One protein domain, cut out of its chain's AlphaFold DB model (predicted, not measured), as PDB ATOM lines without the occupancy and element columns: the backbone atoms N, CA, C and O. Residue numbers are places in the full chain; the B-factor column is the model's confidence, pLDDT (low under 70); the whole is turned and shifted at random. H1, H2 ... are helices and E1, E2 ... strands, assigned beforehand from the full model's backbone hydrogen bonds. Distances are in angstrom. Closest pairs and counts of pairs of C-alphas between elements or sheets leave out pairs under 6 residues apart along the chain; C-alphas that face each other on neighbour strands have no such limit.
ATOM      1  N   SER A  15     -63.555 -31.185  31.199       42.97
ATOM      2  CA  SER A  15     -63.034 -32.440  31.759       42.97
ATOM      3  C   SER A  15     -61.569 -32.337  32.196       42.97
ATOM      4  O   SER A  15     -61.111 -33.108  33.040       42.97
ATOM      5  N   ASN A  16     -60.836 -31.373  31.635       56.66
ATOM      6  CA  ASN A  16     -59.454 -31.092  31.975       56.66
ATOM      7  C   ASN A  16     -59.170 -29.585  31.800       56.66
ATOM      8  O   ASN A  16     -58.960 -29.140  30.670       56.66
ATOM      9  N   PRO A  17     -59.123 -28.804  32.896       61.25
ATOM     10  CA  PRO A  17     -58.978 -27.343  32.852       61.25
ATOM     11  C   PRO A  17     -57.560 -26.892  32.469       61.25
ATOM     12  O   PRO A  17     -57.305 -25.700  32.309       61.25
ATOM     13  N   LEU A  18     -56.612 -27.832  32.381       70.44
ATOM     14  CA  LEU A  18     -55.221 -27.542  32.073       70.44
ATOM     15  C   LEU A  18     -54.982 -27.633  30.564       70.44
ATOM     16  O   LEU A  18     -55.319 -28.666  29.974       70.44
ATOM     17  N   PRO A  19     -54.318 -26.627  29.962       76.19
ATOM     18  CA  PRO A  19     -53.880 -26.703  28.577       76.19
ATOM     19  C   PRO A  19     -53.082 -27.981  28.320       76.19
ATOM     20  O   PRO A  19     -52.226 -28.355  29.124       76.19
ATOM     21  N   GLU A  20     -53.314 -28.633  27.181       77.69
ATOM     22  CA  GLU A  20     -52.593 -29.857  26.801       77.69
ATOM     23  C   GLU A  20     -51.068 -29.646  26.830       77.69
ATOM     24  O   GLU A  20     -50.341 -30.443  27.422       77.69
ATOM     25  N   ALA A  21     -50.602 -28.483  26.365       76.38
ATOM     26  CA  ALA A  21     -49.197 -28.081  26.433       76.38
ATOM     27  C   ALA A  21     -48.629 -28.030  27.870       76.38
ATOM     28  O   ALA A  21     -47.449 -28.307  28.078       76.38
ATOM     29  N   PHE A  22     -49.448 -27.711  28.885       78.75
ATOM     30  CA  PHE A  22     -49.011 -27.725  30.290       78.75
ATOM     31  C   PHE A  22     -48.788 -29.155  30.784       78.75
ATOM     32  O   PHE A  22     -47.830 -29.433  31.507       78.75
ATOM     33  N   ARG A  23     -49.653 -30.083  30.366       74.31
ATOM     34  CA  ARG A  23     -49.501 -31.504  30.682       74.31
ATOM     35  C   ARG A  23     -48.289 -32.104  29.996       74.31
ATOM     36  O   ARG A  23     -47.518 -32.782  30.659       74.31
ATOM     37  N   GLU A  24     -48.089 -31.815  28.716       78.94
ATOM     38  CA  GLU A  24     -46.901 -32.259  27.983       78.94
ATOM     39  C   GLU A  24     -45.612 -31.748  28.642       78.94
ATOM     40  O   GLU A  24     -44.662 -32.513  28.829       78.94
ATOM     41  N   GLN A  25     -45.593 -30.487  29.093       81.44
ATOM     42  CA  GLN A  25     -44.472 -29.938  29.858       81.44
ATOM     43  C   GLN A  25     -44.252 -30.714  31.168       81.44
ATOM     44  O   GLN A  25     -43.131 -31.114  31.467       81.44
ATOM     45  N   ARG A  26     -45.306 -30.990  31.944       76.44
ATOM     46  CA  ARG A  26     -45.184 -31.726  33.213       76.44
ATOM     47  C   ARG A  26     -44.752 -33.183  33.011       76.44
ATOM     48  O   ARG A  26     -43.857 -33.667  33.702       76.44
ATOM     49  N   ASP A  27     -45.382 -33.878  32.073       76.25
ATOM     50  CA  ASP A  27     -45.226 -35.320  31.867       76.25
ATOM     51  C   ASP A  27     -43.914 -35.653  31.127       76.25
ATOM     52  O   ASP A  27     -43.382 -36.753  31.270       76.25
ATOM     53  N   SER A  28     -43.324 -34.687  30.410       74.94
ATOM     54  CA  SER A  28     -41.978 -34.812  29.823       74.94
ATOM     55  C   SER A  28     -40.840 -34.749  30.851       74.94
ATOM     56  O   SER A  28     -39.679 -34.948  30.493       74.94
ATOM     57  N   GLY A  29     -41.150 -34.499  32.130       66.88
ATOM     58  CA  GLY A  29     -40.142 -34.335  33.177       66.88
ATOM     59  C   GLY A  29     -39.343 -33.040  33.031       66.88
ATOM     60  O   GLY A  29     -38.200 -32.984  33.492       66.88
ATOM     61  N   PHE A  30     -39.933 -32.026  32.385       76.44
ATOM     62  CA  PHE A  30     -39.358 -30.693  32.250       76.44
ATOM     63  C   PHE A  30     -38.911 -30.163  33.611       76.44
ATOM     64  O   PHE A  30     -39.599 -30.322  34.619       76.44
ATOM     65  N   LYS A  31     -37.743 -29.532  33.641       70.00
ATOM     66  CA  LYS A  31     -37.232 -28.791  34.792       70.00
ATOM     67  C   LYS A  31     -36.600 -27.538  34.243       70.00
ATOM     68  O   LYS A  31     -35.866 -27.636  33.271       70.00
ATOM     69  N   LEU A  32     -36.804 -26.390  34.885       73.38
ATOM     70  CA  LEU A  32     -36.070 -25.203  34.454       73.38
ATOM     71  C   LEU A  32     -34.571 -25.414  34.564       73.38
ATOM     72  O   LEU A  32     -33.857 -25.031  33.650       73.38
ATOM     73  N   MET A  33     -34.106 -26.059  35.638       70.88
ATOM     74  CA  MET A  33     -32.688 -26.290  35.900       70.88
ATOM     75  C   MET A  33     -32.351 -27.782  36.010       70.88
ATOM     76  O   MET A  33     -33.034 -28.559  36.680       70.88
ATOM     77  N   GLY A  34     -31.279 -28.188  35.328       62.53
ATOM     78  CA  GLY A  34     -30.743 -29.547  35.342       62.53
ATOM     79  C   GLY A  34     -29.860 -29.822  36.561       62.53
ATOM     80  O   GLY A  34     -29.569 -28.934  37.356       62.53
ATOM     81  N   SER A  35     -29.344 -31.051  36.687       57.25
ATOM     82  CA  SER A  35     -28.492 -31.474  37.819       57.25
ATOM     83  C   SER A  35     -27.180 -30.688  37.976       57.25
ATOM     84  O   SER A  35     -26.484 -30.845  38.973       57.25
ATOM     85  N   SER A  36     -26.814 -29.882  36.981       55.16
ATOM     86  CA  SER A  36     -25.664 -28.977  36.997       55.16
ATOM     87  C   SER A  36     -26.008 -27.545  37.432       55.16
ATOM     88  O   SER A  36     -25.127 -26.693  37.361       55.16
ATOM     89  N   GLY A  37     -27.263 -27.259  37.808       53.50
ATOM     90  CA  GLY A  37     -27.741 -25.904  38.125       53.50
ATOM     91  C   GLY A  37     -27.834 -24.980  36.905       53.50
ATOM     92  O   GLY A  37     -27.886 -23.767  37.049       53.50
ATOM     93  N   ALA A  38     -27.802 -25.545  35.694       58.31
ATOM     94  CA  ALA A  38     -27.938 -24.801  34.446       58.31
ATOM     95  C   ALA A  38     -29.315 -25.049  33.836       58.31
ATOM     96  O   ALA A  38     -29.866 -26.140  34.000       58.31
ATOM     97  N   TRP A  39     -29.839 -24.065  33.109       67.25
ATOM     98  CA  TRP A  39     -31.134 -24.200  32.462       67.25
ATOM     99  C   TRP A  39     -31.094 -25.295  31.398       67.25
ATOM    100  O   TRP A  39     -30.137 -25.349  30.623       67.25
ATOM    101  N   THR A  40     -32.079 -26.196  31.382       62.84
ATOM    102  CA  THR A  40     -31.978 -27.418  30.562       62.84
ATOM    103  C   THR A  40     -32.150 -27.158  29.068       62.84
ATOM    104  O   THR A  40     -31.571 -27.906  28.286       62.84
ATOM    105  N   ASP A  41     -32.861 -26.088  28.671       60.25
ATOM    106  CA  ASP A  41     -33.329 -25.896  27.282       60.25
ATOM    107  C   ASP A  41     -33.381 -24.427  26.786       60.25
ATOM    108  O   ASP A  41     -34.066 -24.112  25.808       60.25
ATOM    109  N   ALA A  42     -32.663 -23.489  27.417       65.94
ATOM    110  CA  ALA A  42     -32.712 -22.074  27.022       65.94
ATOM    111  C   ALA A  42     -31.912 -21.793  25.727       65.94
ATOM    112  O   ALA A  42     -30.693 -21.619  25.747       65.94
ATOM    113  N   SER A  43     -32.607 -21.739  24.585       69.88
ATOM    114  CA  SER A  43     -32.040 -21.372  23.269       69.88
ATOM    115  C   SER A  43     -31.990 -19.856  22.999       69.88
ATOM    116  O   SER A  43     -31.376 -19.435  22.018       69.88
ATOM    117  N   GLY A  44     -32.598 -19.054  23.878       82.44
ATOM    118  CA  GLY A  44     -32.681 -17.590  23.839       82.44
ATOM    119  C   GLY A  44     -32.862 -17.012  25.250       82.44
ATOM    120  O   GLY A  44     -32.671 -17.737  26.230       82.44
ATOM    121  N   ASN A  45     -33.225 -15.729  25.359       90.06
ATOM    122  CA  ASN A  45     -33.482 -15.085  26.654       90.06
ATOM    123  C   ASN A  45     -34.574 -15.843  27.421       90.06
ATOM    124  O   ASN A  45     -35.603 -16.212  26.855       90.06
ATOM    125  N   TYR A  46     -34.365 -16.085  28.706       88.88
ATOM    126  CA  TYR A  46     -35.324 -16.787  29.554       88.88
ATOM    127  C   TYR A  46     -35.771 -15.884  30.698       88.88
ATOM    128  O   TYR A  46     -35.068 -14.951  31.075       88.88
ATOM    129  N   VAL A  47     -36.941 -16.177  31.256       91.94
ATOM    130  CA  VAL A  47     -37.497 -15.444  32.396       91.94
ATOM    131  C   VAL A  47     -37.475 -16.366  33.600       91.94
ATOM    132  O   VAL A  47     -38.043 -17.449  33.532       91.94
ATOM    133  N   GLY A  48     -36.829 -15.959  34.685       90.94
ATOM    134  CA  GLY A  48     -36.977 -16.588  35.994       90.94
ATOM    135  C   GLY A  48     -38.038 -15.860  36.814       90.94
ATOM    136  O   GLY A  48     -38.078 -14.629  36.816       90.94
ATOM    137  N   VAL A  49     -38.888 -16.621  37.506       91.69
ATOM    138  CA  VAL A  49     -39.882 -16.094  38.452       91.69
ATOM    139  C   VAL A  49     -39.411 -16.406  39.867       91.69
ATOM    140  O   VAL A  49     -39.102 -17.557  40.165       91.69
ATOM    141  N   TYR A  50     -39.358 -15.404  40.734       89.62
ATOM    142  CA  TYR A  50     -38.821 -15.512  42.092       89.62
ATOM    143  C   TYR A  50     -39.740 -14.813  43.089       89.62
ATOM    144  O   TYR A  50     -40.503 -13.919  42.713       89.62
ATOM    145  N   SER A  51     -39.657 -15.164  44.373       87.62
ATOM    146  CA  SER A  51     -40.268 -14.301  45.380       87.62
ATOM    147  C   SER A  51     -39.481 -12.991  45.475       87.62
ATOM    148  O   SER A  51     -38.269 -12.947  45.246       87.62
ATOM    149  N   THR A  52     -40.151 -11.900  45.838       83.31
ATOM    150  CA  THR A  52     -39.475 -10.614  46.073       83.31
ATOM    151  C   THR A  52     -38.454 -10.687  47.214       83.31
ATOM    152  O   THR A  52     -37.520  -9.890  47.244       83.31
ATOM    153  N   SER A  53     -38.574 -11.659  48.129       80.06
ATOM    154  CA  SER A  53     -37.555 -11.954  49.144       80.06
ATOM    155  C   SER A  53     -36.307 -12.633  48.582       80.06
ATOM    156  O   SER A  53     -35.217 -12.332  49.057       80.06
ATOM    157  N   ASP A  54     -36.438 -13.486  47.563       80.44
ATOM    158  CA  ASP A  54     -35.302 -14.214  46.973       80.44
ATOM    159  C   ASP A  54     -34.382 -13.281  46.181       80.44
ATOM    160  O   ASP A  54     -33.184 -13.524  46.057       80.44
ATOM    161  N   ILE A  55     -34.933 -12.177  45.667       77.44
ATOM    162  CA  ILE A  55     -34.173 -11.150  44.947       77.44
ATOM    163  C   ILE A  55     -33.687 -10.007  45.848       77.44
ATOM    164  O   ILE A  55     -32.946  -9.141  45.375       77.44
ATOM    165  N   ASN A  56     -34.113  -9.961  47.115       71.12
ATOM    166  CA  ASN A  56     -33.792  -8.873  48.036       71.12
ATOM    167  C   ASN A  56     -32.433  -9.124  48.699       71.12
ATOM    168  O   ASN A  56     -32.319  -9.862  49.680       71.12
ATOM    169  N   ALA A  57     -31.398  -8.457  48.194       52.44
ATOM    170  CA  ALA A  57     -30.197  -8.207  48.972       52.44
ATOM    171  C   ALA A  57     -30.465  -6.989  49.861       52.44
ATOM    172  O   ALA A  57     -30.445  -5.840  49.415       52.44
ATOM    173  N   ASP A  58     -30.743  -7.233  51.139       52.28
ATOM    174  CA  ASP A  58     -30.584  -6.199  52.158       52.28
ATOM    175  C   ASP A  58     -29.169  -5.603  51.958       52.28
ATOM    176  O   ASP A  58     -28.219  -6.381  51.858       52.28
ATOM    177  N   PRO A  59     -28.943  -4.274  51.881       48.31
ATOM    178  CA  PRO A  59     -27.630  -3.693  51.532       48.31
ATOM    179  C   PRO A  59     -26.469  -4.059  52.484       48.31
ATOM    180  O   PRO A  59     -25.339  -3.599  52.307       48.31
ATOM    181  N   TRP A  60     -26.749  -4.863  53.513       49.09
ATOM    182  CA  TRP A  60     -25.825  -5.375  54.519       49.09
ATOM    183  C   TRP A  60     -25.729  -6.910  54.555       49.09
ATOM    184  O   TRP A  60     -24.881  -7.426  55.289       49.09
ATOM    185  N   VAL A  61     -26.576  -7.636  53.815       51.16
ATOM    186  CA  VAL A  61     -26.641  -9.103  53.799       51.16
ATOM    187  C   VAL A  61     -26.757  -9.580  52.347       51.16
ATOM    188  O   VAL A  61     -27.781  -9.409  51.698       51.16
ATOM    189  N   ASP A  62     -25.677 -10.176  51.849       55.19
ATOM    190  CA  ASP A  62     -25.588 -10.824  50.534       55.19
ATOM    191  C   ASP A  62     -26.375 -12.151  50.592       55.19
ATOM    192  O   ASP A  62     -25.839 -13.195  50.978       55.19
ATOM    193  N   SER A  63     -27.698 -12.068  50.397       59.75
ATOM    194  CA  SER A  63     -28.654 -13.171  50.607       59.75
ATOM    195  C   SER A  63     -29.592 -13.440  49.433       59.75
ATOM    196  O   SER A  63     -30.567 -14.165  49.614       59.75
ATOM    197  N   ALA A  64     -29.336 -12.868  48.254       72.75
ATOM    198  CA  ALA A  64     -30.148 -13.170  47.081       72.75
ATOM    199  C   ALA A  64     -29.912 -14.618  46.626       72.75
ATOM    200  O   ALA A  64     -28.760 -15.038  46.482       72.75
ATOM    201  N   ASP A  65     -30.992 -15.358  46.382       80.00
ATOM    202  CA  ASP A  65     -30.967 -16.745  45.919       80.00
ATOM    203  C   ASP A  65     -31.766 -16.884  44.620       80.00
ATOM    204  O   ASP A  65     -32.988 -17.000  44.606       80.00
ATOM    205  N   LEU A  66     -31.055 -16.874  43.494       80.19
ATOM    206  CA  LEU A  66     -31.645 -17.082  42.171       80.19
ATOM    207  C   LEU A  66     -31.542 -18.539  41.706       80.19
ATOM    208  O   LEU A  66     -31.859 -18.840  40.548       80.19
ATOM    209  N   SER A  67     -31.073 -19.436  42.578       74.62
ATOM    210  CA  SER A  67     -30.787 -20.828  42.239       74.62
ATOM    211  C   SER A  67     -32.029 -21.721  42.195       74.62
ATOM    212  O   SER A  67     -31.936 -22.864  41.753       74.62
ATOM    213  N   GLU A  68     -33.203 -21.217  42.576       80.06
ATOM    214  CA  GLU A  68     -34.462 -21.970  42.524       80.06
ATOM    215  C   GLU A  68     -35.614 -21.114  41.959       80.06
ATOM    216  O   GLU A  68     -36.482 -20.662  42.703       80.06
ATOM    217  N   PRO A  69     -35.665 -20.871  40.633       85.62
ATOM    218  CA  PRO A  69     -36.795 -20.174  40.024       85.62
ATOM    219  C   PRO A  69     -38.088 -20.986  40.159       85.62
ATOM    220  O   PRO A  69     -38.120 -22.197  39.917       85.62
ATOM    221  N   MET A  70     -39.186 -20.300  40.466       85.56
ATOM    222  CA  MET A  70     -40.533 -20.857  40.466       85.56
ATOM    223  C   MET A  70     -40.983 -21.132  39.030       85.56
ATOM    224  O   MET A  70     -40.899 -20.273  38.150       85.56
ATOM    225  N   TRP A  71     -41.469 -22.348  38.775       77.62
ATOM    226  CA  TRP A  71     -41.787 -22.760  37.403       77.62
ATOM    227  C   TRP A  71     -42.944 -23.720  37.238       77.62
ATOM    228  O   TRP A  71     -43.551 -23.764  36.176       77.62
ATOM    229  N   GLN A  72     -43.254 -24.497  38.270       74.38
ATOM    230  CA  GLN A  72     -44.394 -25.402  38.231       74.38
ATOM    231  C   GLN A  72     -45.642 -24.729  38.804       74.38
ATOM    232  O   GLN A  72     -46.721 -24.821  38.223       74.38
ATOM    233  N   SER A  73     -45.476 -24.025  39.924       80.94
ATOM    234  CA  SER A  73     -46.543 -23.317  40.618       80.94
ATOM    235  C   SER A  73     -46.032 -22.012  41.218       80.94
ATOM    236  O   SER A  73     -44.939 -21.994  41.784       80.94
ATOM    237  N   VAL A  74     -46.843 -20.962  41.146       85.62
ATOM    238  CA  VAL A  74     -46.608 -19.666  41.788       85.62
ATOM    239  C   VAL A  74     -47.778 -19.315  42.719       85.62
ATOM    240  O   VAL A  74     -48.914 -19.732  42.461       85.62
ATOM    241  N   PRO A  75     -47.538 -18.587  43.822       84.12
ATOM    242  CA  PRO A  75     -48.613 -18.130  44.695       84.12
ATOM    243  C   PRO A  75     -49.487 -17.073  44.003       84.12
ATOM    244  O   PRO A  75     -48.996 -16.235  43.249       84.12
ATOM    245  N   VAL A  76     -50.791 -17.106  44.285       85.25
ATOM    246  CA  VAL A  76     -51.765 -16.124  43.775       85.25
ATOM    247  C   VAL A  76     -51.795 -14.881  44.646       85.25
ATOM    248  O   VAL A  76     -51.573 -14.968  45.855       85.25
ATOM    249  N   ASN A  77     -52.117 -13.731  44.051       84.62
ATOM    250  CA  ASN A  77     -52.256 -12.451  44.758       84.62
ATOM    251  C   ASN A  77     -51.005 -12.045  45.568       84.62
ATOM    252  O   ASN A  77     -51.105 -11.316  46.556       84.62
ATOM    253  N   GLN A  78     -49.831 -12.536  45.164       87.56
ATOM    254  CA  GLN A  78     -48.537 -12.165  45.728       87.56
ATOM    255  C   GLN A  78     -47.669 -11.531  44.647       87.56
ATOM    256  O   GLN A  78     -47.659 -11.978  43.499       87.56
ATOM    257  N   GLU A  79     -46.945 -10.485  45.030       88.81
ATOM    258  CA  GLU A  79     -46.008  -9.791  44.158       88.81
ATOM    259  C   GLU A  79     -44.735 -10.630  43.999       88.81
ATOM    260  O   GLU A  79     -44.035 -10.918  44.977       88.81
ATOM    261  N   LEU A  80     -44.457 -11.047  42.766       91.50
ATOM    262  CA  LEU A  80     -43.301 -11.856  42.391       91.50
ATOM    263  C   LEU A  80     -42.358 -11.058  41.499       91.50
ATOM    264  O   LEU A  80     -42.780 -10.174  40.754       91.50
ATOM    265  N   ALA A  81     -41.078 -11.403  41.561       91.50
ATOM    266  CA  ALA A  81     -40.040 -10.805  40.743       91.50
ATOM    267  C   ALA A  81     -39.816 -11.613  39.460       91.50
ATOM    268  O   ALA A  81     -39.596 -12.824  39.500       91.50
ATOM    269  N   LEU A  82     -39.832 -10.926  38.322       93.19
ATOM    270  CA  LEU A  82     -39.518 -11.450  36.999       93.19
ATOM    271  C   LEU A  82     -38.131 -10.949  36.589       93.19
ATOM    272  O   LEU A  82     -37.900  -9.742  36.505       93.19
ATOM    273  N   VAL A  83     -37.208 -11.875  36.334       91.62
ATOM    274  CA  VAL A  83     -35.815 -11.574  35.971       91.62
ATOM    275  C   VAL A  83     -35.506 -12.192  34.615       91.62
ATOM    276  O   VAL A  83     -35.729 -13.385  34.419       91.62
ATOM    277  N   VAL A  84     -34.960 -11.406  33.684       92.38
ATOM    278  CA  VAL A  84     -34.580 -11.902  32.353       92.38
ATOM    279  C   VAL A  84     -33.095 -12.246  32.316       92.38
ATOM    280  O   VAL A  84     -32.242 -11.404  32.603       92.38
ATOM    281  N   GLY A  85     -32.781 -13.487  31.951       88.38
ATOM    282  CA  GLY A  85     -31.420 -13.979  31.760       88.38
ATOM    283  C   GLY A  85     -31.092 -14.213  30.287       88.38
ATOM    284  O   GLY A  85     -31.868 -14.821  29.553       88.38
ATOM    285  N   ASP A  86     -29.913 -13.762  29.860       87.88
ATOM    286  CA  ASP A  86     -29.363 -14.006  28.525       87.88
ATOM    287  C   ASP A  86     -28.233 -15.052  28.615       87.88
ATOM    288  O   ASP A  86     -27.115 -14.717  29.037       87.88
ATOM    289  N   PRO A  87     -28.481 -16.313  28.207       79.19
ATOM    290  CA  PRO A  87     -27.502 -17.393  28.305       79.19
ATOM    291  C   PRO A  87     -26.335 -17.236  27.315       79.19
ATOM    292  O   PRO A  87     -25.318 -17.919  27.447       79.19
ATOM    293  N   THR A  88     -26.444 -16.343  26.322       81.19
ATOM    294  CA  THR A  88     -25.393 -16.096  25.322       81.19
ATOM    295  C   THR A  88     -24.305 -15.149  25.836       81.19
ATOM    296  O   THR A  88     -23.193 -15.111  25.293       81.19
ATOM    297  N   LYS A  89     -24.584 -14.409  26.917       79.44
ATOM    298  CA  LYS A  89     -23.621 -13.511  27.558       79.44
ATOM    299  C   LYS A  89     -22.716 -14.276  28.517       79.44
ATOM    300  O   LYS A  89     -23.111 -14.763  29.567       79.44
ATOM    301  N   ASN A  90     -21.440 -14.336  28.164       62.09
ATOM    302  CA  ASN A  90     -20.418 -15.033  28.935       62.09
ATOM    303  C   ASN A  90     -20.083 -14.329  30.269       62.09
ATOM    304  O   ASN A  90     -19.510 -13.238  30.281       62.09
ATOM    305  N   SER A  91     -20.302 -15.012  31.395       53.69
ATOM    306  CA  SER A  91     -19.854 -14.608  32.743       53.69
ATOM    307  C   SER A  91     -18.365 -14.958  32.980       53.69
ATOM    308  O   SER A  91     -17.991 -15.637  33.932       53.69
ATOM    309  N   ILE A  92     -17.474 -14.568  32.054       45.00
ATOM    310  CA  ILE A  92     -16.051 -14.990  32.065       45.00
ATOM    311  C   ILE A  92     -15.200 -14.209  33.088       45.00
ATOM    312  O   ILE A  92     -14.101 -14.643  33.434       45.00
ATOM    313  N   ILE A  93     -15.684 -13.091  33.634       47.59
ATOM    314  CA  ILE A  93     -14.939 -12.330  34.647       47.59
ATOM    315  C   ILE A  93     -15.539 -12.599  36.028       47.59
ATOM    316  O   ILE A  93     -16.513 -11.972  36.440       47.59
ATOM    317  N   GLN A  94     -14.907 -13.519  36.761       43.88
ATOM    318  CA  GLN A  94     -15.087 -13.691  38.202       43.88
ATOM    319  C   GLN A  94     -14.818 -12.351  38.911       43.88
ATOM    320  O   GLN A  94     -13.666 -12.053  39.223       43.88
ATOM    321  N   GLY A  95     -15.839 -11.521  39.167       49.38
ATOM    322  CA  GLY A  95     -15.592 -10.359  40.028       49.38
ATOM    323  C   GLY A  95     -16.564  -9.193  40.164       49.38
ATOM    324  O   GLY A  95     -16.164  -8.292  40.885       49.38
ATOM    325  N   THR A  96     -17.752  -9.108  39.550       54.59
ATOM    326  CA  THR A  96     -18.548  -7.857  39.718       54.59
ATOM    327  C   THR A  96     -20.069  -7.973  39.788       54.59
ATOM    328  O   THR A  96     -20.713  -6.940  39.900       54.59
ATOM    329  N   ASN A  97     -20.661  -9.170  39.736       67.31
ATOM    330  CA  ASN A  97     -22.106  -9.294  39.927       67.31
ATOM    331  C   ASN A  97     -22.450 -10.658  40.549       67.31
ATOM    332  O   ASN A  97     -22.215 -11.697  39.927       67.31
ATOM    333  N   GLU A  98     -22.904 -10.643  41.802       71.31
ATOM    334  CA  GLU A  98     -23.286 -11.820  42.596       71.31
ATOM    335  C   GLU A  98     -24.484 -12.580  42.008       71.31
ATOM    336  O   GLU A  98     -24.451 -13.810  41.954       71.31
ATOM    337  N   TYR A  99     -25.457 -11.864  41.438       76.75
ATOM    338  CA  TYR A  99     -26.650 -12.419  40.792       76.75
ATOM    339  C   TYR A  99     -26.287 -13.270  39.561       76.75
ATOM    340  O   TYR A  99     -26.716 -14.415  39.422       76.75
ATOM    341  N   ASN A 100     -25.376 -12.777  38.713       76.81
ATOM    342  CA  ASN A 100     -24.943 -13.456  37.478       76.81
ATOM    343  C   ASN A 100     -24.148 -14.757  37.700       76.81
ATOM    344  O   ASN A 100     -23.778 -15.425  36.735       76.81
ATOM    345  N   ARG A 101     -23.802 -15.100  38.946       74.25
ATOM    346  CA  ARG A 101     -23.155 -16.384  39.274       74.25
ATOM    347  C   ARG A 101     -24.158 -17.501  39.530       74.25
ATOM    348  O   ARG A 101     -23.763 -18.663  39.498       74.25
ATOM    349  N   GLN A 102     -25.402 -17.140  39.815       76.75
ATOM    350  CA  GLN A 102     -26.446 -18.061  40.252       76.75
ATOM    351  C   GLN A 102     -27.345 -18.520  39.099       76.75
ATOM    352  O   GLN A 102     -28.065 -19.501  39.238       76.75
ATOM    353  N   ILE A 103     -27.260 -17.847  37.948       77.62
ATOM    354  CA  ILE A 103     -28.053 -18.138  36.754       77.62
ATOM    355  C   ILE A 103     -27.152 -18.339  35.519       77.62
ATOM    356  O   ILE A 103     -26.038 -17.809  35.470       77.62
ATOM    357  N   PRO A 104     -27.597 -19.069  34.483       75.88
ATOM    358  CA  PRO A 104     -26.867 -19.160  33.220       75.88
ATOM    359  C   PRO A 104     -26.783 -17.826  32.472       75.88
ATOM    360  O   PRO A 104     -27.792 -17.270  32.044       75.88
ATOM    361  N   GLY A 105     -25.561 -17.357  32.228       81.19
ATOM    362  CA  GLY A 105     -25.312 -16.157  31.435       81.19
ATOM    363  C   GLY A 105     -25.272 -14.882  32.276       81.19
ATOM    364  O   GLY A 105     -24.492 -14.806  33.227       81.19
ATOM    365  N   GLN A 106     -26.044 -13.858  31.898       85.56
ATOM    366  CA  GLN A 106     -26.165 -12.600  32.651       85.56
ATOM    367  C   GLN A 106     -27.612 -12.105  32.687       85.56
ATOM    368  O   GLN A 106     -28.323 -12.237  31.693       85.56
ATOM    369  N   THR A 107     -28.020 -11.475  33.791       87.19
ATOM    370  CA  THR A 107     -29.283 -10.732  33.884       87.19
ATOM    371  C   THR A 107     -29.244  -9.518  32.958       87.19
ATOM    372  O   THR A 107     -28.238  -8.797  32.927       87.19
ATOM    373  N   VAL A 108     -30.319  -9.268  32.220       89.00
ATOM    374  CA  VAL A 108     -30.421  -8.183  31.237       89.00
ATOM    375  C   VAL A 108     -31.710  -7.394  31.436       89.00
ATOM    376  O   VAL A 108     -32.692  -7.931  31.930       89.00
ATOM    377  N   GLU A 109     -31.688  -6.116  31.063       91.12
ATOM    378  CA  GLU A 109     -32.916  -5.330  30.934       91.12
ATOM    379  C   GLU A 109     -33.632  -5.753  29.651       91.12
ATOM    380  O   GLU A 109     -33.036  -5.674  28.573       91.12
ATOM    381  N   ASP A 110     -34.868  -6.222  29.780       91.94
ATOM    382  CA  ASP A 110     -35.698  -6.680  28.666       91.94
ATOM    383  C   ASP A 110     -37.193  -6.591  29.029       91.94
ATOM    384  O   ASP A 110     -37.561  -6.295  30.173       91.94
ATOM    385  N   THR A 111     -38.063  -6.856  28.061       94.31
ATOM    386  CA  THR A 111     -39.509  -6.944  28.278       94.31
ATOM    387  C   THR A 111     -39.913  -8.396  28.527       94.31
ATOM    388  O   THR A 111     -39.568  -9.296  27.763       94.31
ATOM    389  N   VAL A 112     -40.695  -8.648  29.575       94.44
ATOM    390  CA  VAL A 112     -41.327  -9.945  29.839       94.44
ATOM    391  C   VAL A 112     -42.737  -9.954  29.266       94.44
ATOM    392  O   VAL A 112     -43.508  -9.031  29.509       94.44
ATOM    393  N   VAL A 113     -43.091 -11.012  28.542       95.50
ATOM    394  CA  VAL A 113     -44.443 -11.284  28.046       95.50
ATOM    395  C   VAL A 113     -45.099 -12.334  28.945       95.50
ATOM    396  O   VAL A 113     -44.576 -13.440  29.108       95.50
ATOM    397  N   VAL A 114     -46.249 -11.983  29.518       95.00
ATOM    398  CA  VAL A 114     -47.083 -12.840  30.369       95.00
ATOM    399  C   VAL A 114     -48.416 -13.072  29.666       95.00
ATOM    400  O   VAL A 114     -49.261 -12.178  29.596       95.00
ATOM    401  N   GLU A 115     -48.618 -14.275  29.129       93.69
ATOM    402  CA  GLU A 115     -49.853 -14.650  28.437       93.69
ATOM    403  C   GLU A 115     -50.679 -15.609  29.292       93.69
ATOM    404  O   GLU A 115     -50.254 -16.727  29.567       93.69
ATOM    405  N   ARG A 116     -51.890 -15.219  29.687       89.94
ATOM    406  CA  ARG A 116     -52.845 -16.133  30.324       89.94
ATOM    407  C   ARG A 116     -53.471 -17.027  29.261       89.94
ATOM    408  O   ARG A 116     -53.970 -16.523  28.252       89.94
ATOM    409  N   LEU A 117     -53.478 -18.335  29.496       83.69
ATOM    410  CA  LEU A 117     -54.007 -19.323  28.560       83.69
ATOM    411  C   LEU A 117     -55.370 -19.866  29.001       83.69
ATOM    412  O   LEU A 117     -55.601 -20.127  30.182       83.69
ATOM    413  N   ALA A 118     -56.242 -20.080  28.019       75.50
ATOM    414  CA  ALA A 118     -57.456 -20.873  28.146       75.50
ATOM    415  C   ALA A 118     -57.120 -22.375  28.129       75.50
ATOM    416  O   ALA A 118     -56.027 -22.751  27.689       75.50
ATOM    417  N   PRO A 119     -58.045 -23.265  28.533       67.69
ATOM    418  CA  PRO A 119     -57.780 -24.703  28.578       67.69
ATOM    419  C   PRO A 119     -57.540 -25.332  27.192       67.69
ATOM    420  O   PRO A 119     -56.924 -26.386  27.093       67.69
ATOM    421  N   ASP A 120     -57.961 -24.675  26.106       71.19
ATOM    422  CA  ASP A 120     -57.643 -25.071  24.725       71.19
ATOM    423  C   ASP A 120     -56.264 -24.568  24.241       71.19
ATOM    424  O   ASP A 120     -55.867 -24.814  23.104       71.19
ATOM    425  N   GLY A 121     -55.524 -23.855  25.098       75.25
ATOM    426  CA  GLY A 121     -54.217 -23.273  24.802       75.25
ATOM    427  C   GLY A 121     -54.264 -21.925  24.074       75.25
ATOM    428  O   GLY A 121     -53.199 -21.388  23.753       75.25
ATOM    429  N   SER A 122     -55.452 -21.366  23.818       81.62
ATOM    430  CA  SER A 122     -55.591 -20.017  23.261       81.62
ATOM    431  C   SER A 122     -55.236 -18.939  24.293       81.62
ATOM    432  O   SER A 122     -55.384 -19.132  25.498       81.62
ATOM    433  N   VAL A 123     -54.721 -17.799  23.828       85.12
ATOM    434  CA  VAL A 123     -54.349 -16.676  24.703       85.12
ATOM    435  C   VAL A 123     -55.603 -15.883  25.064       85.12
ATOM    436  O   VAL A 123     -56.254 -15.317  24.188       85.12
ATOM    437  N   VAL A 124     -55.920 -15.829  26.357       78.50
ATOM    438  CA  VAL A 124     -57.049 -15.071  26.922       78.50
ATOM    439  C   VAL A 124     -56.658 -13.614  27.137       78.50
ATOM    440  O   VAL A 124     -57.402 -12.701  26.784       78.50
ATOM    441  N   SER A 125     -55.469 -13.387  27.693       87.69
ATOM    442  CA  SER A 125     -54.909 -12.054  27.903       87.69
ATOM    443  C   SER A 125     -53.396 -12.089  27.762       87.69
ATOM    444  O   SER A 125     -52.767 -13.080  28.118       87.69
ATOM    445  N   SER A 126     -52.807 -10.997  27.286       91.56
ATOM    446  CA  SER A 126     -51.358 -10.830  27.171       91.56
ATOM    447  C   SER A 126     -50.971  -9.492  27.787       91.56
ATOM    448  O   SER A 126     -51.605  -8.472  27.499       91.56
ATOM    449  N   GLN A 127     -49.979  -9.505  28.671       93.06
ATOM    450  CA  GLN A 127     -49.404  -8.314  29.286       93.06
ATOM    451  C   GLN A 127     -47.892  -8.319  29.101       93.06
ATOM    452  O   GLN A 127     -47.258  -9.374  29.124       93.06
ATOM    453  N   THR A 128     -47.321  -7.132  28.923       93.38
ATOM    454  CA  THR A 128     -45.877  -6.941  28.836       93.38
ATOM    455  C   THR A 128     -45.382  -6.101  30.005       93.38
ATOM    456  O   THR A 128     -46.030  -5.128  30.395       93.38
ATOM    457  N   VAL A 129     -44.244  -6.488  30.576       92.31
ATOM    458  CA  VAL A 129     -43.652  -5.826  31.740       92.31
ATOM    459  C   VAL A 129     -42.163  -5.615  31.502       92.31
ATOM    460  O   VAL A 129     -41.427  -6.572  31.283       92.31
ATOM    461  N   GLU A 130     -41.709  -4.365  31.530       92.19
ATOM    462  CA  GLU A 130     -40.290  -4.029  31.380       92.19
ATOM    463  C   GLU A 130     -39.547  -4.236  32.708       92.19
ATOM    464  O   GLU A 130     -39.978  -3.718  33.744       92.19
ATOM    465  N   THR A 131     -38.401  -4.925  32.688       89.12
ATOM    466  CA  THR A 131     -37.535  -5.106  33.869       89.12
ATOM    467  C   THR A 131     -36.766  -3.824  34.209       89.12
ATOM    468  O   THR A 131     -35.548  -3.734  34.035       89.12
ATOM    469  N   SER A 132     -37.502  -2.796  34.620       82.88
ATOM    470  CA  SER A 132     -37.005  -1.438  34.868       82.88
ATOM    471  C   SER A 132     -36.577  -1.190  36.318       82.88
ATOM    472  O   SER A 132     -35.893  -0.200  36.596       82.88
ATOM    473  N   GLU A 133     -36.944  -2.079  37.243       84.88
ATOM    474  CA  GLU A 133     -36.537  -2.012  38.645       84.88
ATOM    475  C   GLU A 133     -35.124  -2.577  38.826       84.88
ATOM    476  O   GLU A 133     -34.662  -3.397  38.031       84.88
ATOM    477  N   ARG A 134     -34.410  -2.136  39.869       82.06
ATOM    478  CA  ARG A 134     -33.060  -2.623  40.192       82.06
ATOM    479  C   ARG A 134     -33.001  -3.140  41.619       82.06
ATOM    480  O   ARG A 134     -33.399  -2.433  42.540       82.06
ATOM    481  N   SER A 135     -32.488  -4.355  41.787       76.56
ATOM    482  CA  SER A 135     -32.059  -4.884  43.084       76.56
ATOM    483  C   SER A 135     -30.539  -4.742  43.212       76.56
ATOM    484  O   SER A 135     -29.824  -4.825  42.206       76.56
ATOM    485  N   GLY A 136     -30.055  -4.485  44.428       67.69
ATOM    486  CA  GLY A 136     -28.662  -4.124  44.714       67.69
ATOM    487  C   GLY A 136     -28.409  -2.608  44.691       67.69
ATOM    488  O   GLY A 136     -29.303  -1.819  44.984       67.69
ATOM    489  N   GLU A 137     -27.189  -2.190  44.327       61.56
ATOM    490  CA  GLU A 137     -26.777  -0.773  44.202       61.56
ATOM    491  C   GLU A 137     -26.386  -0.054  45.524       61.56
ATOM    492  O   GLU A 137     -26.737   1.098  45.797       61.56
ATOM    493  N   GLY A 138     -25.581  -0.723  46.357       59.03
ATOM    494  CA  GLY A 138     -25.005  -0.149  47.578       59.03
ATOM    495  C   GLY A 138     -23.709   0.645  47.338       59.03
ATOM    496  O   GLY A 138     -22.934   0.370  46.429       59.03
ATOM    497  N   LEU A 139     -23.379   1.596  48.226       51.62
ATOM    498  CA  LEU A 139     -22.146   2.412  48.127       51.62
ATOM    499  C   LEU A 139     -20.839   1.578  48.168       51.62
ATOM    500  O   LEU A 139     -19.769   2.097  47.848       51.62
ATOM    501  N   LEU A 140     -20.929   0.309  48.590       54.53
ATOM    502  CA  LEU A 140     -19.838  -0.665  48.700       54.53
ATOM    503  C   LEU A 140     -20.002  -1.893  47.781       54.53
ATOM    504  O   LEU A 140     -19.051  -2.666  47.686       54.53
ATOM    505  N   ASP A 141     -21.141  -2.048  47.096       60.44
ATOM    506  CA  ASP A 141     -21.397  -3.150  46.163       60.44
ATOM    507  C   ASP A 141     -22.050  -2.633  44.862       60.44
ATOM    508  O   ASP A 141     -23.212  -2.220  44.870       60.44
ATOM    509  N   PRO A 142     -21.303  -2.613  43.741       63.28
ATOM    510  CA  PRO A 142     -21.796  -2.149  42.448       63.28
ATOM    511  C   PRO A 142     -22.655  -3.188  41.708       63.28
ATOM    512  O   PRO A 142     -23.049  -2.929  40.566       63.28
ATOM    513  N   SER A 143     -22.896  -4.366  42.291       69.31
ATOM    514  CA  SER A 143     -23.750  -5.389  41.694       69.31
ATOM    515  C   SER A 143     -25.184  -4.866  41.596       69.31
ATOM    516  O   SER A 143     -25.744  -4.348  42.560       69.31
ATOM    517  N   THR A 144     -25.768  -4.968  40.403       77.38
ATOM    518  CA  THR A 144     -27.171  -4.619  40.165       77.38
ATOM    519  C   THR A 144     -27.826  -5.696  39.328       77.38
ATOM    520  O   THR A 144     -27.197  -6.253  38.423       77.38
ATOM    521  N   MET A 145     -29.091  -5.965  39.619       85.69
ATOM    522  CA  MET A 145     -29.918  -6.879  38.848       85.69
ATOM    523  C   MET A 145     -31.200  -6.167  38.408       85.69
ATOM    524  O   MET A 145     -31.937  -5.691  39.275       85.69
ATOM    525  N   PRO A 146     -31.480  -6.091  37.096       88.62
ATOM    526  CA  PRO A 146     -32.767  -5.628  36.606       88.62
ATOM    527  C   PRO A 146     -33.861  -6.667  36.876       88.62
ATOM    528  O   PRO A 146     -33.648  -7.864  36.669       88.62
ATOM    529  N   TYR A 147     -35.029  -6.212  37.319       90.69
ATOM    530  CA  TYR A 147     -36.213  -7.052  37.503       90.69
ATOM    531  C   TYR A 147     -37.501  -6.262  37.244       90.69
ATOM    532  O   TYR A 147     -37.486  -5.038  37.102       90.69
ATOM    533  N   ALA A 148     -38.613  -6.977  37.146       91.94
ATOM    534  CA  ALA A 148     -39.960  -6.422  37.166       91.94
ATOM    535  C   ALA A 148     -40.791  -7.107  38.249       91.94
ATOM    536  O   ALA A 148     -40.544  -8.268  38.570       91.94
ATOM    537  N   THR A 149     -41.799  -6.423  38.773       90.94
ATOM    538  CA  THR A 149     -42.795  -7.010  39.671       90.94
ATOM    539  C   THR A 149     -44.057  -7.406  38.906       90.94
ATOM    540  O   THR A 149     -44.501  -6.713  37.989       90.94
ATOM    541  N   TYR A 150     -44.643  -8.551  39.258       92.69
ATOM    542  CA  TYR A 150     -45.921  -8.995  38.704       92.69
ATOM    543  C   TYR A 150     -46.724  -9.785  39.735       92.69
ATOM    544  O   TYR A 150     -46.173 -10.590  40.484       92.69
ATOM    545  N   THR A 151     -48.038  -9.566  39.760       92.50
ATOM    546  CA  THR A 151     -48.973 -10.310  40.614       92.50
ATOM    547  C   THR A 151     -49.822 -11.223  39.744       92.50
ATOM    548  O   THR A 151     -50.485 -10.753  38.821       92.50
ATOM    549  N   PHE A 152     -49.799 -12.524  40.032       89.12
ATOM    550  CA  PHE A 152     -50.591 -13.502  39.294       89.12
ATOM    551  C   PHE A 152     -51.957 -13.714  39.950       89.12
ATOM    552  O   PHE A 152     -52.042 -14.053  41.134       89.12
ATOM    553  N   ASP A 153     -53.011 -13.578  39.150       87.94
ATOM    554  CA  ASP A 153     -54.335 -14.112  39.471       87.94
ATOM    555  C   ASP A 153     -54.370 -15.620  39.184       87.94
ATOM    556  O   ASP A 153     -53.493 -16.150  38.496       87.94
ATOM    557  N   GLU A 154     -55.404 -16.317  39.653       83.00
ATOM    558  CA  GLU A 154     -55.604 -17.745  39.373       83.00
ATOM    559  C   GLU A 154     -55.600 -18.047  37.860       83.00
ATOM    560  O   GLU A 154     -56.243 -17.361  37.059       83.00
ATOM    561  N   GLY A 155     -54.828 -19.058  37.440       84.38
ATOM    562  CA  GLY A 155     -54.766 -19.472  36.037       84.38
ATOM    563  C   GLY A 155     -53.467 -20.152  35.600       84.38
ATOM    564  O   GLY A 155     -52.539 -20.359  36.379       84.38
ATOM    565  N   VAL A 156     -53.405 -20.499  34.311       87.12
ATOM    566  CA  VAL A 156     -52.197 -21.021  33.651       87.12
ATOM    567  C   VAL A 156     -51.633 -19.942  32.734       87.12
ATOM    568  O   VAL A 156     -52.359 -19.386  31.909       87.12
ATOM    569  N   TYR A 157     -50.340 -19.659  32.863       91.69
ATOM    570  CA  TYR A 157     -49.666 -18.582  32.143       91.69
ATOM    571  C   TYR A 157     -48.496 -19.116  31.332       91.69
ATOM    572  O   TYR A 157     -47.762 -19.981  31.801       91.69
ATOM    573  N   ARG A 158     -48.293 -18.570  30.136       93.25
ATOM    574  CA  ARG A 158     -47.058 -18.691  29.364       93.25
ATOM    575  C   ARG A 158     -46.181 -17.483  29.635       93.25
ATOM    576  O   ARG A 158     -46.637 -16.351  29.496       93.25
ATOM    577  N   ILE A 159     -44.934 -17.747  30.005       92.56
ATOM    578  CA  ILE A 159     -43.938 -16.726  30.315       92.56
ATOM    579  C   ILE A 159     -42.794 -16.823  29.310       92.56
ATOM    580  O   ILE A 159     -42.263 -17.911  29.059       92.56
ATOM    581  N   SER A 160     -42.402 -15.682  28.753       93.50
ATOM    582  CA  SER A 160     -41.262 -15.550  27.842       93.50
ATOM    583  C   SER A 160     -40.678 -14.144  27.888       93.50
ATOM    584  O   SER A 160     -41.383 -13.193  28.211       93.50
ATOM    585  N   ALA A 161     -39.407 -13.994  27.524       92.75
ATOM    586  CA  ALA A 161     -38.865 -12.681  27.182       92.75
ATOM    587  C   ALA A 161     -39.354 -12.283  25.778       92.75
ATOM    588  O   ALA A 161     -39.603 -13.156  24.939       92.75
ATOM    589  N   GLU A 162     -39.516 -10.988  25.530       90.31
ATOM    590  CA  GLU A 162     -39.900 -10.458  24.222       90.31
ATOM    591  C   GLU A 162     -38.908 -10.931  23.144       90.31
ATOM    592  O   GLU A 162     -37.705 -11.035  23.375       90.31
ATOM    593  N   ASP A 163     -39.434 -11.326  21.983       85.88
ATOM    594  CA  ASP A 163     -38.676 -11.909  20.864       85.88
ATOM    595  C   ASP A 163     -37.854 -13.184  21.179       85.88
ATOM    596  O   ASP A 163     -37.075 -13.649  20.337       85.88
ATOM    597  N   SER A 164     -38.035 -13.808  22.350       87.69
ATOM    598  CA  SER A 164     -37.345 -15.054  22.687       87.69
ATOM    599  C   SER A 164     -37.998 -16.282  22.053       87.69
ATOM    600  O   SER A 164     -39.218 -16.438  22.026       87.69
ATOM    601  N   SER A 165     -37.167 -17.222  21.597       82.69
ATOM    602  CA  SER A 165     -37.609 -18.555  21.168       82.69
ATOM    603  C   SER A 165     -37.915 -19.499  22.335       82.69
ATOM    604  O   SER A 165     -38.353 -20.625  22.098       82.69
ATOM    605  N   PHE A 166     -37.651 -19.080  23.575       84.88
ATOM    606  CA  PHE A 166     -37.876 -19.870  24.777       84.88
ATOM    607  C   PHE A 166     -39.073 -19.332  25.572       84.88
ATOM    608  O   PHE A 166     -39.122 -18.159  25.938       84.88
ATOM    609  N   SER A 167     -40.019 -20.221  25.870       88.44
ATOM    610  CA  SER A 167     -41.177 -19.951  26.721       88.44
ATOM    611  C   SER A 167     -41.532 -21.208  27.505       88.44
ATOM    612  O   SER A 167     -41.284 -22.315  27.022       88.44
ATOM    613  N   TYR A 168     -42.138 -21.048  28.673       88.44
ATOM    614  CA  TYR A 168     -42.653 -22.163  29.462       88.44
ATOM    615  C   TYR A 168     -43.939 -21.762  30.177       88.44
ATOM    616  O   TYR A 168     -44.299 -20.583  30.233       88.44
ATOM    617  N   LEU A 169     -44.655 -22.762  30.678       89.50
ATOM    618  CA  LEU A 169     -45.938 -22.574  31.334       89.50
ATOM    619  C   LEU A 169     -45.810 -22.676  32.856       89.50
ATOM    620  O   LEU A 169     -45.145 -23.585  33.351       89.50
ATOM    621  N   ILE A 170     -46.494 -21.789  33.578       88.06
ATOM    622  CA  ILE A 170     -46.604 -21.772  35.043       88.06
ATOM    623  C   ILE A 170     -48.074 -21.801  35.470       88.06
ATOM    624  O   ILE A 170     -48.942 -21.296  34.756       88.06
ATOM    625  N   MET A 171     -48.361 -22.371  36.641       85.56
ATOM    626  CA  MET A 171     -49.699 -22.357  37.242       85.56
ATOM    627  C   MET A 171     -49.731 -21.421  38.451       85.56
ATOM    628  O   MET A 171     -48.933 -21.583  39.368       85.56
ATOM    629  N   ALA A 172     -50.662 -20.476  38.479       85.94
ATOM    630  CA  ALA A 172     -50.955 -19.670  39.654       85.94
ATOM    631  C   ALA A 172     -52.233 -20.200  40.316       85.94
ATOM    632  O   ALA A 172     -53.303 -20.179  39.708       85.94
ATOM    633  N   GLY A 173     -52.117 -20.693  41.551       74.50
ATOM    634  CA  GLY A 173     -53.244 -21.240  42.320       74.50
ATOM    635  C   GLY A 173     -53.375 -22.762  42.231       74.50
ATOM    636  O   GLY A 173     -52.484 -23.448  41.726       74.50
ATOM    637  N   SER A 174     -54.469 -23.308  42.774       66.56
ATOM    638  CA  SER A 174     -54.744 -24.748  42.711       66.56
ATOM    639  C   SER A 174     -55.527 -25.112  41.441       66.56
ATOM    640  O   SER A 174     -56.339 -24.318  40.962       66.56
TER     641      SER A 174
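AT A GLANCE: This is residues 15 to 174 of the 833 residues of an uncharacterized protein of Salinigranum rubrum (UniProt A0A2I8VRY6). Two strongly twisted sheets make a sandwich, partly face to face: E5, E4, E8 and E9 form one sheet, and E1, E2, E3, E6 and E7 form the other, which is branched at E2. H1 covers the E9 edge of the first sheet toward one end of the long axis, and the hairpin of E6 and E7 reaches the other end. The printed part has 160 residues, with one named helix and nine named strands in the order H1 E1 E2 E3 E4 E5 E6 E7 E8 E9; neighbour strands are antiparallel in both sheets. The class is mostly strand, though under half of the residues, 70, are in named elements. The whole is compact, with a radius of gyration of the C-alphas of 15.7 A, and elongated, spanning 56 by 30 by 26 A.

HOW THE PARTS SIT: Start at H1, residues 20 to 27, where every O i to N i+4 pair is within hydrogen-bond range. Next find the hairpin of E1, residues 46 to 51, and E2, residues 79 to 86, with N 48 and O 83 2.8 A apart. E3, residues 106 to 108, is on the other side of E2 from E1, with N 86 and O 106 2.9 A apart; E1 E2 E3 is a meander, each strand the antiparallel neighbour of the one before. E3 runs on at 83 degrees into E4, residues 111 to 117, which forms a hairpin with E5, residues 123 to 130; N 114 and O 127 are 2.8 A apart. E5 runs on at 31 degrees into E6, residues 133 to 138, in a hairpin with E7, residues 141 to 151; N 135 and O 145 are 2.9 A apart. E7's pairing is staggered: residues 141 to 147 pair with E6 and 148 to 151 with E2, where N 148 and O 82 are 2.9 A apart. E8, residues 155 to 161, is beside E4, with N 115 and O 158 2.9 A apart, and forms a hairpin with E9, residues 167 to 172, with N 157 and O 170 2.9 A apart. H1 is on this sheet, E5 E4 E8 E9, at a height over the sheet of 9.8 A, and runs across E9 at 88 degrees on the local plane; their closest C-alphas are Phe 22 and Leu 169, 6.1 A. The facing parts of the two sheets are 10.4 A centre to centre, their best planes 25 degrees apart; between E1 and E8 the closest C-alphas are Val 47 and Ser 160, 5.9 A.

IN THESE COORDINATES: Find C-alpha 20 at (-52.593, -29.857, 26.801), where H1 begins; it runs 10.5 A. E2 measures 23.2 A, E5 20.1 A, E8 19.4 A and E4 19.1 A. E7, the longest strand, runs 29.0 A from C-alpha 141 at (-21.397, -3.150, 46.163). E9 ends at C-alpha 172, (-50.955, -19.670, 39.654).

THE WHOLE: The C-alphas of Ser 15 and Leu 140 are the two farthest apart, 56.2 A. The printed part has no cut; H1 to E1, E1 to E2 and E2 to E3 are long links. Mean pLDDT of the printed part is 77.8; among the residues under 70 are 34 to 43, 57 to 63, 90 to 97 and 136 to 143.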